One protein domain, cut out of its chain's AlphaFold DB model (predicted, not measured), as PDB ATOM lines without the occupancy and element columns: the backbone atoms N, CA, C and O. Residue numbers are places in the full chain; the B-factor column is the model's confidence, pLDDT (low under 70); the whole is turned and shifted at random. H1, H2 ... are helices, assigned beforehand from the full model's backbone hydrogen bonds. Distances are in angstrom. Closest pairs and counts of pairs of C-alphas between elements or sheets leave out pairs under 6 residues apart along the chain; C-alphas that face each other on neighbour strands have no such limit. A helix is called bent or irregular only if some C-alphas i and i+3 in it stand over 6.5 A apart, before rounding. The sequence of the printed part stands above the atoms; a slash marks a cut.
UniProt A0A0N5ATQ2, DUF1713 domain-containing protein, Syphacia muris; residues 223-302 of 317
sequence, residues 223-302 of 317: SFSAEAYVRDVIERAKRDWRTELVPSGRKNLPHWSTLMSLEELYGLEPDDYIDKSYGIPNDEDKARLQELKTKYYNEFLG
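AT A GLANCE: This is residues 223 to 302 of the 317 residues of the protein "DUF1713 domain-containing protein" of Syphacia muris (UniProt A0A0N5ATQ2). The printed part is an open, strung-out arch of chain with a helix near each end: H1 at one end of the longest axis and the longer H4 at the other, far apart, with the short helices H2 and H3 and long loops on the way between them. The way from one to the other is a winding stretch that loops at residues 239 to 254, passes through H2 and H3, and then runs on through residues 267 to 282, a long stretch with no named element, to H4, most of which stands free. The printed part has 80 residues with four named helices, H1, H2, H3 and H4 in that order along the chain, and no named strand; its class is all helix, with 41 of the 80 residues in these helices. It is extended, with a radius of gyration of the C-alphas of 21.2 A, and elongated, spanning 62 by 34 by 24 A.

HOW THE PARTS SIT: Start at Ser 223 and go on to H1, residues 226 to 238. Residues 223 to 232, of which 226 to 232 belong to H1, stand free. Look next at H2, residues 255 to 258: it only just touches H1, with 3 pairs of C-alphas within 8 A, and H1 touches it with residues 233 to 237 alone. The closest C-alphas of the two are those of Ala 237 and His 255, 5.9 A apart. Go on to H3, residues 262 to 266, which is close to H2 but not clearly touching it, with the closest C-alphas, those of Ser 257 and Leu 265, 7.3 A apart. H1 and H3 are apart. The last helix you reach is H4, residues 283 to 301, and it is apart from H1, H2 and H3. Residues 282 to 288, of which 283 to 288 belong to H4, stand free, and so do residues 290 to 302, of which 290 to 301 belong to H4. In the backbone of H1, H3 and H4 you will find every O i to N i+4 pair within hydrogen-bond range; H2, with 4 residues, is too short for such a pair, and its one O i to N i+3 pair is within range.

IN THESE COORDINATES: Find C-alpha 226 at (16.059, 2.955, 24.379); from there H1 runs 18.4 A to C-alpha 238 at (17.361, -1.113, 42.248). H2 has four residues, His 255 to Thr 258, and H3 has five, Leu 262 to Tyr 266. For H4, the longest helix with 19 residues, find C-alpha 283 at (56.805, -17.145, 55.867) and go 26.0 A to C-alpha 301 at (43.872, -39.715, 55.903). H4 is neither bent nor irregular, but only just: C-alphas 298 and 301 are 6.0 A apart.

THE WHOLE: The two C-alphas farthest apart are those of Ala 226 and Gly 302, 63.3 A from each other. Without the stretches that stand free, the body has 41 residues and spans 36 by 34 by 15 A. The printed part runs from residue 223 to residue 302 and has no cut. The link from H1 to H2 is long, with 16 residues, and so is the link from H3 to H4, also with 16, of which residues 272 to 280 stand free; the link from H2 to H3 is tight, with 3 residues. The mean pLDDT of the printed part is 82.6. Look for values under 70 in the B-factor column at residues 258 to 262 and residues 271 to 272, where the model's confidence is low.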
ATOM      1  N   SER A 223      18.291  -4.056  17.110       96.69
ATOM      2  CA  SER A 223      17.485  -4.537  18.235       96.69
ATOM      3  C   SER A 223      17.449  -3.562  19.412       96.69
ATOM      4  O   SER A 223      16.713  -3.797  20.369       96.69
ATOM      5  N   PHE A 224      18.261  -2.504  19.385       97.50
ATOM      6  CA  PHE A 224      18.375  -1.563  20.488       97.50
ATOM      7  C   PHE A 224      17.078  -0.763  20.653       97.50
ATOM      8  O   PHE A 224      16.689   0.016  19.786       97.50
ATOM      9  N   SER A 225      16.432  -0.938  21.803       97.62
ATOM     10  CA  SER A 225      15.301  -0.126  22.244       97.62
ATOM     11  C   SER A 225      15.726   0.700  23.453       97.62
ATOM     12  O   SER A 225      16.102   0.146  24.490       97.62
ATOM     13  N   ALA A 226      15.654   2.027  23.325       96.81
ATOM     14  CA  ALA A 226      16.059   2.955  24.379       96.81
ATOM     15  C   ALA A 226      15.251   2.745  25.671       96.81
ATOM     16  O   ALA A 226      15.812   2.749  26.763       96.81
ATOM     17  N   GLU A 227      13.948   2.484  25.556       97.44
ATOM     18  CA  GLU A 227      13.082   2.236  26.712       97.44
ATOM     19  C   GLU A 227      13.445   0.945  27.448       97.44
ATOM     20  O   GLU A 227      13.419   0.904  28.677       97.44
ATOM     21  N   ALA A 228      13.772  -0.120  26.711       96.62
ATOM     22  CA  ALA A 228      14.211  -1.377  27.310       96.62
ATOM     23  C   ALA A 228      15.555  -1.202  28.030       96.62
ATOM     24  O   ALA A 228      15.725  -1.699  29.139       96.62
ATOM     25  N   TYR A 229      16.475  -0.437  27.435       94.81
ATOM     26  CA  TYR A 229      17.765  -0.123  28.041       94.81
ATOM     27  C   TYR A 229      17.617   0.673  29.345       94.81
ATOM     28  O   TYR A 229      18.192   0.295  30.362       94.81
ATOM     29  N   VAL A 230      16.810   1.741  29.349       95.62
ATOM     30  CA  VAL A 230      16.575   2.549  30.558       95.62
ATOM     31  C   VAL A 230      15.912   1.716  31.654       95.62
ATOM     32  O   VAL A 230      16.324   1.802  32.810       95.62
ATOM     33  N   ARG A 231      14.931   0.871  31.306       97.12
ATOM     34  CA  ARG A 231      14.305  -0.052  32.265       97.12
ATOM     35  C   ARG A 231      15.323  -0.999  32.893       97.12
ATOM     36  O   ARG A 231      15.373  -1.075  34.115       97.12
ATOM     37  N   ASP A 232      16.177  -1.632  32.092       93.12
ATOM     38  CA  ASP A 232      17.229  -2.521  32.597       93.12
ATOM     39  C   ASP A 232      18.245  -1.782  33.489       93.12
ATOM     40  O   ASP A 232      18.659  -2.300  34.525       93.12
ATOM     41  N   VAL A 233      18.618  -0.544  33.149       90.44
ATOM     42  CA  VAL A 233      19.500   0.277  33.999       90.44
ATOM     43  C   VAL A 233      18.834   0.600  35.340       90.44
ATOM     44  O   VAL A 233      19.477   0.466  36.381       90.44
ATOM     45  N   ILE A 234      17.552   0.975  35.342       92.81
ATOM     46  CA  ILE A 234      16.791   1.237  36.574       92.81
ATOM     47  C   ILE A 234      16.663  -0.041  37.412       92.81
ATOM     48  O   ILE A 234      16.838   0.008  38.627       92.81
ATOM     49  N   GLU A 235      16.384  -1.188  36.792       91.31
ATOM     50  CA  GLU A 235      16.321  -2.481  37.479       91.31
ATOM     51  C   GLU A 235      17.672  -2.861  38.090       91.31
ATOM     52  O   GLU A 235      17.732  -3.223  39.263       91.31
ATOM     53  N   ARG A 236      18.775  -2.704  37.346       85.56
ATOM     54  CA  ARG A 236      20.136  -2.907  37.867       85.56
ATOM     55  C   ARG A 236      20.474  -1.951  39.008       85.56
ATOM     56  O   ARG A 236      21.155  -2.360  39.941       85.56
ATOM     57  N   ALA A 237      20.002  -0.708  38.952       85.50
ATOM     58  CA  ALA A 237      20.201   0.270  40.016       85.50
ATOM     59  C   ALA A 237      19.387  -0.043  41.281       85.50
ATOM     60  O   ALA A 237      19.835   0.284  42.376       85.50
ATOM     61  N   LYS A 238      18.222  -0.685  41.135       87.75
ATOM     62  CA  LYS A 238      17.361  -1.113  42.248       87.75
ATOM     63  C   LYS A 238      17.827  -2.398  42.940       87.75
ATOM     64  O   LYS A 238      17.344  -2.668  44.033       87.75
ATOM     65  N   ARG A 239      18.708  -3.202  42.327       84.19
ATOM     66  CA  ARG A 239      19.212  -4.445  42.940       84.19
ATOM     67  C   ARG A 239      20.079  -4.155  44.162       84.19
ATOM     68  O   ARG A 239      21.009  -3.346  44.104       84.19
ATOM     69  N   ASP A 240      19.829  -4.893  45.239       80.88
ATOM     70  CA  ASP A 240      20.601  -4.796  46.473       80.88
ATOM     71  C   ASP A 240      21.942  -5.534  46.342       80.88
ATOM     72  O   ASP A 240      22.059  -6.748  46.525       80.88
ATOM     73  N   TRP A 241      23.001  -4.767  46.083       75.38
ATOM     74  CA  TRP A 241      24.381  -5.249  45.918       75.38
ATOM     75  C   TRP A 241      24.971  -5.951  47.155       75.38
ATOM     76  O   TRP A 241      25.964  -6.668  47.053       75.38
ATOM     77  N   ARG A 242      24.391  -5.748  48.344       74.19
ATOM     78  CA  ARG A 242      24.876  -6.363  49.594       74.19
ATOM     79  C   ARG A 242      24.483  -7.828  49.732       74.19
ATOM     80  O   ARG A 242      25.206  -8.584  50.378       74.19
ATOM     81  N   THR A 243      23.352  -8.206  49.152       72.00
ATOM     82  CA  THR A 243      22.675  -9.468  49.471       72.00
ATOM     83  C   THR A 243      22.629 -10.396  48.263       72.00
ATOM     84  O   THR A 243      22.738 -11.611  48.411       72.00
ATOM     85  N   GLU A 244      22.515  -9.839  47.057       73.25
ATOM     86  CA  GLU A 244      22.391 -10.625  45.833       73.25
ATOM     87  C   GLU A 244      23.767 -10.991  45.260       73.25
ATOM     88  O   GLU A 244      24.602 -10.127  44.989       73.25
ATOM     89  N   LEU A 245      24.010 -12.286  45.041       79.88
ATOM     90  CA  LEU A 245      25.158 -12.758  44.268       79.88
ATOM     91  C   LEU A 245      24.784 -12.888  42.790       79.88
ATOM     92  O   LEU A 245      23.667 -13.260  42.434       79.88
ATOM     93  N   VAL A 246      25.758 -12.638  41.916       79.50
ATOM     94  CA  VAL A 246      25.640 -12.944  40.484       79.50
ATOM     95  C   VAL A 246      25.502 -14.467  40.328       79.50
ATOM     96  O   VAL A 246      26.147 -15.189  41.089       79.50
ATOM     97  N   PRO A 247      24.785 -14.998  39.318       81.44
ATOM     98  CA  PRO A 247      24.696 -16.446  39.071       81.44
ATOM     99  C   PRO A 247      26.050 -17.172  38.969       81.44
ATOM    100  O   PRO A 247      26.142 -18.371  39.197       81.44
ATOM    101  N   SER A 248      27.129 -16.439  38.674       80.69
ATOM    102  CA  SER A 248      28.513 -16.927  38.706       80.69
ATOM    103  C   SER A 248      29.069 -17.186  40.124       80.69
ATOM    104  O   SER A 248      30.210 -17.633  40.236       80.69
ATOM    105  N   GLY A 249      28.345 -16.845  41.194       82.00
ATOM    106  CA  GLY A 249      28.810 -16.905  42.586       82.00
ATOM    107  C   GLY A 249      29.713 -15.738  43.013       82.00
ATOM    108  O   GLY A 249      30.318 -15.785  44.080       82.00
ATOM    109  N   ARG A 250      29.833 -14.684  42.195       80.56
ATOM    110  CA  ARG A 250      30.600 -13.468  42.526       80.56
ATOM    111  C   ARG A 250      29.702 -12.441  43.219       80.56
ATOM    112  O   ARG A 250      28.505 -12.389  42.934       80.56
ATOM    113  N   LYS A 251      30.278 -11.609  44.098       81.44
ATOM    114  CA  LYS A 251      29.559 -10.475  44.706       81.44
ATOM    115  C   LYS A 251      29.049  -9.546  43.605       81.44
ATOM    116  O   LYS A 251      29.808  -9.214  42.694       81.44
ATOM    117  N   ASN A 252      27.782  -9.154  43.687       79.81
ATOM    118  CA  ASN A 252      27.220  -8.172  42.775       79.81
ATOM    119  C   ASN A 252      27.706  -6.780  43.196       79.81
ATOM    120  O   ASN A 252      27.573  -6.403  44.358       79.81
ATOM    121  N   LEU A 253      28.326  -6.043  42.277       80.81
ATOM    122  CA  LEU A 253      28.785  -4.683  42.544       80.81
ATOM    123  C   LEU A 253      27.727  -3.674  42.072       80.81
ATOM    124  O   LEU A 253      26.948  -3.982  41.166       80.81
ATOM    125  N   PRO A 254      27.674  -2.471  42.669       80.81
ATOM    126  CA  PRO A 254      26.757  -1.431  42.225       80.81
ATOM    127  C   PRO A 254      26.935  -1.104  40.737       80.81
ATOM    128  O   PRO A 254      28.052  -1.060  40.232       80.81
ATOM    129  N   HIS A 255      25.845  -0.802  40.029       77.62
ATOM    130  CA  HIS A 255      25.887  -0.552  38.579       77.62
ATOM    131  C   HIS A 255      26.906   0.530  38.154       77.62
ATOM    132  O   HIS A 255      27.518   0.405  37.093       77.62
ATOM    133  N   TRP A 256      27.132   1.553  38.983       75.38
ATOM    134  CA  TRP A 256      28.065   2.650  38.709       75.38
ATOM    135  C   TRP A 256      29.546   2.248  38.809       75.38
ATOM    136  O   TRP A 256      30.371   2.853  38.131       75.38
ATOM    137  N   SER A 257      29.899   1.177  39.530       73.50
ATOM    138  CA  SER A 257      31.278   0.663  39.549       73.50
ATOM    139  C   SER A 257      31.665  -0.063  38.255       73.50
ATOM    140  O   SER A 257      32.782  -0.545  38.135       73.50
ATOM    141  N   THR A 258      30.740  -0.203  37.300       68.19
ATOM    142  CA  THR A 258      31.045  -0.720  35.955       68.19
ATOM    143  C   THR A 258      31.704   0.351  35.081       68.19
ATOM    144  O   THR A 258      32.325   0.020  34.077       68.19
ATOM    145  N   LEU A 259      31.527   1.632  35.427       64.88
ATOM    146  CA  LEU A 259      32.017   2.769  34.641       64.88
ATOM    147  C   LEU A 259      33.414   3.233  35.068       64.88
ATOM    148  O   LEU A 259      34.098   3.853  34.262       64.88
ATOM    149  N   MET A 260      33.824   2.921  36.297       64.94
ATOM    150  CA  MET A 260      35.165   3.171  36.826       64.94
ATOM    151  C   MET A 260      35.944   1.860  36.871       64.94
ATOM    152  O   MET A 260      35.363   0.806  37.151       64.94
ATOM    153  N   SER A 261      37.255   1.904  36.628       67.56
ATOM    154  CA  SER A 261      38.087   0.737  36.923       67.56
ATOM    155  C   SER A 261      38.124   0.499  38.437       67.56
ATOM    156  O   SER A 261      37.878   1.404  39.240       67.56
ATOM    157  N   LEU A 262      38.405  -0.739  38.854       65.56
ATOM    158  CA  LEU A 262      38.573  -1.032  40.278       65.56
ATOM    159  C   LEU A 262      39.709  -0.194  40.874       65.56
ATOM    160  O   LEU A 262      39.597   0.214  42.026       65.56
ATOM    161  N   GLU A 263      40.758   0.096  40.100       72.56
ATOM    162  CA  GLU A 263      41.850   0.948  40.572       72.56
ATOM    163  C   GLU A 263      41.344   2.357  40.895       72.56
ATOM    164  O   GLU A 263      41.560   2.848  42.000       72.56
ATOM    165  N   GLU A 264      40.561   2.956  39.994       76.19
ATOM    166  CA  GLU A 264      39.982   4.289  40.180       76.19
ATOM    167  C   GLU A 264      39.035   4.347  41.391       76.19
ATOM    168  O   GLU A 264      39.021   5.326  42.134       76.19
ATOM    169  N   LEU A 265      38.276   3.272  41.640       73.75
ATOM    170  CA  LEU A 265      37.352   3.187  42.776       73.75
ATOM    171  C   LEU A 265      38.071   3.143  44.128       73.75
ATOM    172  O   LEU A 265      37.581   3.709  45.106       73.75
ATOM    173  N   TYR A 266      39.206   2.450  44.190       77.88
ATOM    174  CA  TYR A 266      40.008   2.330  45.406       77.88
ATOM    175  C   TYR A 266      41.119   3.385  45.497       77.88
ATOM    176  O   TYR A 266      41.884   3.366  46.460       77.88
ATOM    177  N   GLY A 267      41.204   4.307  44.529       80.50
ATOM    178  CA  GLY A 267      42.277   5.299  44.450       80.50
ATOM    179  C   GLY A 267      43.664   4.668  44.308       80.50
ATOM    180  O   GLY A 267      44.649   5.258  44.743       80.50
ATOM    181  N   LEU A 268      43.732   3.455  43.761       80.44
ATOM    182  CA  LEU A 268      44.986   2.789  43.442       80.44
ATOM    183  C   LEU A 268      45.518   3.388  42.142       80.44
ATOM    184  O   LEU A 268      44.752   3.652  41.213       80.44
ATOM    185  N   GLU A 269      46.829   3.596  42.063       79.81
ATOM    186  CA  GLU A 269      47.437   3.912  40.777       79.81
ATOM    187  C   GLU A 269      47.220   2.723  39.822       79.81
ATOM    188  O   GLU A 269      47.285   1.568  40.260       79.81
ATOM    189  N   PRO A 270      46.905   2.972  38.538       71.75
ATOM    190  CA  PRO A 270      46.743   1.917  37.551       71.75
ATOM    191  C   PRO A 270      48.110   1.294  37.238       71.75
ATOM    192  O   PRO A 270      48.765   1.640  36.255       71.75
ATOM    193  N   ASP A 271      48.550   0.378  38.093       68.62
ATOM    194  CA  ASP A 271      49.740  -0.427  37.868       68.62
ATOM    195  C   ASP A 271      49.376  -1.642  37.006       68.62
ATOM    196  O   ASP A 271      48.826  -2.639  37.471       68.62
ATOM    197  N   ASP A 272      49.760  -1.595  35.728       69.12
ATOM    198  CA  ASP A 272      49.697  -2.736  34.795       69.12
ATOM    199  C   ASP A 272      50.614  -3.908  35.225       69.12
ATOM    200  O   ASP A 272      50.620  -4.988  34.617       69.12
ATOM    201  N   TYR A 273      51.439  -3.708  36.260       77.94
ATOM    202  CA  TYR A 273      52.371  -4.702  36.766       77.94
ATOM    203  C   TYR A 273      51.709  -5.604  37.809       77.94
ATOM    204  O   TYR A 273      51.627  -5.289  38.993       77.94
ATOM    205  N   ILE A 274      51.297  -6.794  37.369       70.81
ATOM    206  CA  ILE A 274      50.904  -7.871  38.282       70.81
ATOM    207  C   ILE A 274      52.157  -8.343  39.020       70.81
ATOM    208  O   ILE A 274      52.995  -9.049  38.443       70.81
ATOM    209  N   ASP A 275      52.271  -7.978  40.295       74.94
ATOM    210  CA  ASP A 275      53.330  -8.498  41.142       74.94
ATOM    211  C   ASP A 275      53.197 -10.024  41.265       74.94
ATOM    212  O   ASP A 275      52.211 -10.561  41.767       74.94
ATOM    213  N   LYS A 276      54.208 -10.750  40.784       80.56
ATOM    214  CA  LYS A 276      54.211 -12.219  40.789       80.56
ATOM    215  C   LYS A 276      54.419 -12.791  42.191       80.56
ATOM    216  O   LYS A 276      54.225 -13.995  42.363       80.56
ATOM    217  N   SER A 277      54.813 -11.964  43.166       75.19
ATOM    218  CA  SER A 277      54.834 -12.353  44.580       75.19
ATOM    219  C   SER A 277      53.440 -12.436  45.191       75.19
ATOM    220  O   SER A 277      53.270 -13.156  46.174       75.19
ATOM    221  N   TYR A 278      52.435 -11.756  44.626       72.12
ATOM    222  CA  TYR A 278      51.080 -11.803  45.166       72.12
ATOM    223  C   TYR A 278      50.512 -13.226  45.055       72.12
ATOM    224  O   TYR A 278      50.309 -13.764  43.968       72.12
ATOM    225  N   GLY A 279      50.267 -13.852  46.209       70.12
ATOM    226  CA  GLY A 279      49.801 -15.238  46.316       70.12
ATOM    227  C   GLY A 279      50.903 -16.271  46.571       70.12
ATOM    228  O   GLY A 279      50.585 -17.436  46.816       70.12
ATOM    229  N   ILE A 280      52.179 -15.870  46.577       84.06
ATOM    230  CA  ILE A 280      53.231 -16.676  47.202       84.06
ATOM    231  C   ILE A 280      53.066 -16.508  48.720       84.06
ATOM    232  O   ILE A 280      53.071 -15.375  49.193       84.06
ATOM    233  N   PRO A 281      52.889 -17.597  49.493       84.50
ATOM    234  CA  PRO A 281      52.697 -17.488  50.933       84.50
ATOM    235  C   PRO A 281      53.905 -16.806  51.580       84.50
ATOM    236  O   PRO A 281      55.042 -17.237  51.351       84.50
ATOM    237  N   ASN A 282      53.660 -15.788  52.405       85.94
ATOM    238  CA  ASN A 282      54.685 -15.242  53.291       85.94
ATOM    239  C   ASN A 282      55.137 -16.315  54.289       85.94
ATOM    240  O   ASN A 282      54.475 -17.339  54.452       85.94
ATOM    241  N   ASP A 283      56.268 -16.117  54.961       88.12
ATOM    242  CA  ASP A 283      56.805 -17.145  55.867       88.12
ATOM    243  C   ASP A 283      55.823 -17.513  56.996       88.12
ATOM    244  O   ASP A 283      55.701 -18.687  57.351       88.12
ATOM    245  N   GLU A 284      55.023 -16.550  57.457       85.19
ATOM    246  CA  GLU A 284      53.909 -16.776  58.388       85.19
ATOM    247  C   GLU A 284      52.783 -17.624  57.764       85.19
ATOM    248  O   GLU A 284      52.300 -18.590  58.362       85.19
ATOM    249  N   ASP A 285      52.403 -17.329  56.518       87.88
ATOM    250  CA  ASP A 285      51.379 -18.086  55.790       87.88
ATOM    251  C   ASP A 285      51.845 -19.509  55.461       87.88
ATOM    252  O   ASP A 285      51.037 -20.441  55.444       87.88
ATOM    253  N   LYS A 286      53.150 -19.711  55.225       89.06
ATOM    254  CA  LYS A 286      53.742 -21.043  55.033       89.06
ATOM    255  C   LYS A 286      53.562 -21.894  56.285       89.06
ATOM    256  O   LYS A 286      53.160 -23.051  56.151       89.06
ATOM    257  N   ALA A 287      53.811 -21.336  57.469       89.88
ATOM    258  CA  ALA A 287      53.600 -22.033  58.737       89.88
ATOM    259  C   ALA A 287      52.120 -22.407  58.911       89.88
ATOM    260  O   ALA A 287      51.787 -23.573  59.129       89.88
ATOM    261  N   ARG A 288      51.212 -21.458  58.664       90.88
ATOM    262  CA  ARG A 288      49.765 -21.699  58.740       90.88
ATOM    263  C   ARG A 288      49.280 -22.756  57.740       90.88
ATOM    264  O   ARG A 288      48.433 -23.589  58.063       90.88
ATOM    265  N   LEU A 289      49.824 -22.773  56.523       90.38
ATOM    266  CA  LEU A 289      49.537 -23.806  55.522       90.38
ATOM    267  C   LEU A 289      50.070 -25.180  55.937       90.38
ATOM    268  O   LEU A 289      49.436 -26.191  55.630       90.38
ATOM    269  N   GLN A 290      51.217 -25.242  56.618       90.62
ATOM    270  CA  GLN A 290      51.731 -26.489  57.180       90.62
ATOM    271  C   GLN A 290      50.813 -27.009  58.285       90.62
ATOM    272  O   GLN A 290      50.438 -28.179  58.244       90.62
ATOM    273  N   GLU A 291      50.368 -26.149  59.199       92.38
ATOM    274  CA  GLU A 291      49.394 -26.513  60.230       92.38
ATOM    275  C   GLU A 291      48.104 -27.059  59.608       92.38
ATOM    276  O   GLU A 291      47.667 -28.161  59.941       92.38
ATOM    277  N   LEU A 292      47.537 -26.352  58.627       91.75
ATOM    278  CA  LEU A 292      46.331 -26.795  57.926       91.75
ATOM    279  C   LEU A 292      46.530 -28.132  57.207       91.75
ATOM    280  O   LEU A 292      45.648 -28.991  57.262       91.75
ATOM    281  N   LYS A 293      47.694 -28.350  56.584       90.56
ATOM    282  CA  LYS A 293      48.046 -29.655  56.012       90.56
ATOM    283  C   LYS A 293      48.087 -30.720  57.099       90.56
ATOM    284  O   LYS A 293      47.402 -31.727  56.966       90.56
ATOM    285  N   THR A 294      48.824 -30.515  58.189       88.75
ATOM    286  CA  THR A 294      48.907 -31.520  59.263       88.75
ATOM    287  C   THR A 294      47.528 -31.867  59.819       88.75
ATOM    288  O   THR A 294      47.209 -33.047  59.945       88.75
ATOM    289  N   LYS A 295      46.671 -30.863  60.042       91.88
ATOM    290  CA  LYS A 295      45.291 -31.057  60.488       91.88
ATOM    291  C   LYS A 295      44.491 -31.907  59.501       91.88
ATOM    292  O   LYS A 295      43.929 -32.919  59.906       91.88
ATOM    293  N   TYR A 296      44.509 -31.561  58.213       91.19
ATOM    294  CA  TYR A 296      43.796 -32.302  57.171       91.19
ATOM    295  C   TYR A 296      44.236 -33.772  57.082       91.19
ATOM    296  O   TYR A 296      43.408 -34.678  57.024       91.19
ATOM    297  N   TYR A 297      45.544 -34.034  57.097       88.31
ATOM    298  CA  TYR A 297      46.059 -35.401  56.989       88.31
ATOM    299  C   TYR A 297      45.742 -36.253  58.223       88.31
ATOM    300  O   TYR A 297      45.430 -37.439  58.079       88.31
ATOM    301  N   ASN A 298      45.768 -35.652  59.413       85.38
ATOM    302  CA  ASN A 298      45.393 -36.330  60.651       85.38
ATOM    303  C   ASN A 298      43.897 -36.664  60.680       85.38
ATOM    304  O   ASN A 298      43.528 -37.760  61.086       85.38
ATOM    305  N   GLU A 299      43.056 -35.731  60.237       89.00
ATOM    306  CA  GLU A 299      41.599 -35.843  60.320       89.00
ATOM    307  C   GLU A 299      41.014 -36.771  59.244       89.00
ATOM    308  O   GLU A 299      40.126 -37.566  59.542       89.00
ATOM    309  N   PHE A 300      41.536 -36.734  58.011       85.38
ATOM    310  CA  PHE A 300      40.917 -37.432  56.875       85.38
ATOM    311  C   PHE A 300      41.700 -38.636  56.343       85.38
ATOM    312  O   PHE A 300      41.105 -39.532  55.750       85.38
ATOM    313  N   LEU A 301      43.026 -38.677  56.511       79.69
ATOM    314  CA  LEU A 301      43.872 -39.715  55.903       79.69
ATOM    315  C   LEU A 301      44.486 -40.678  56.925       79.69
ATOM    316  O   LEU A 301      45.100 -41.668  56.520       79.69
ATOM    317  N   GLY A 302      44.348 -40.399  58.228       70.38
ATOM    318  CA  GLY A 302      44.861 -41.240  59.316       70.38
ATOM    319  C   GLY A 302      46.384 -41.432  59.300       70.38
ATOM    320  O   GLY A 302      46.901 -42.323  59.971       70.38
TER     321      GLY A 302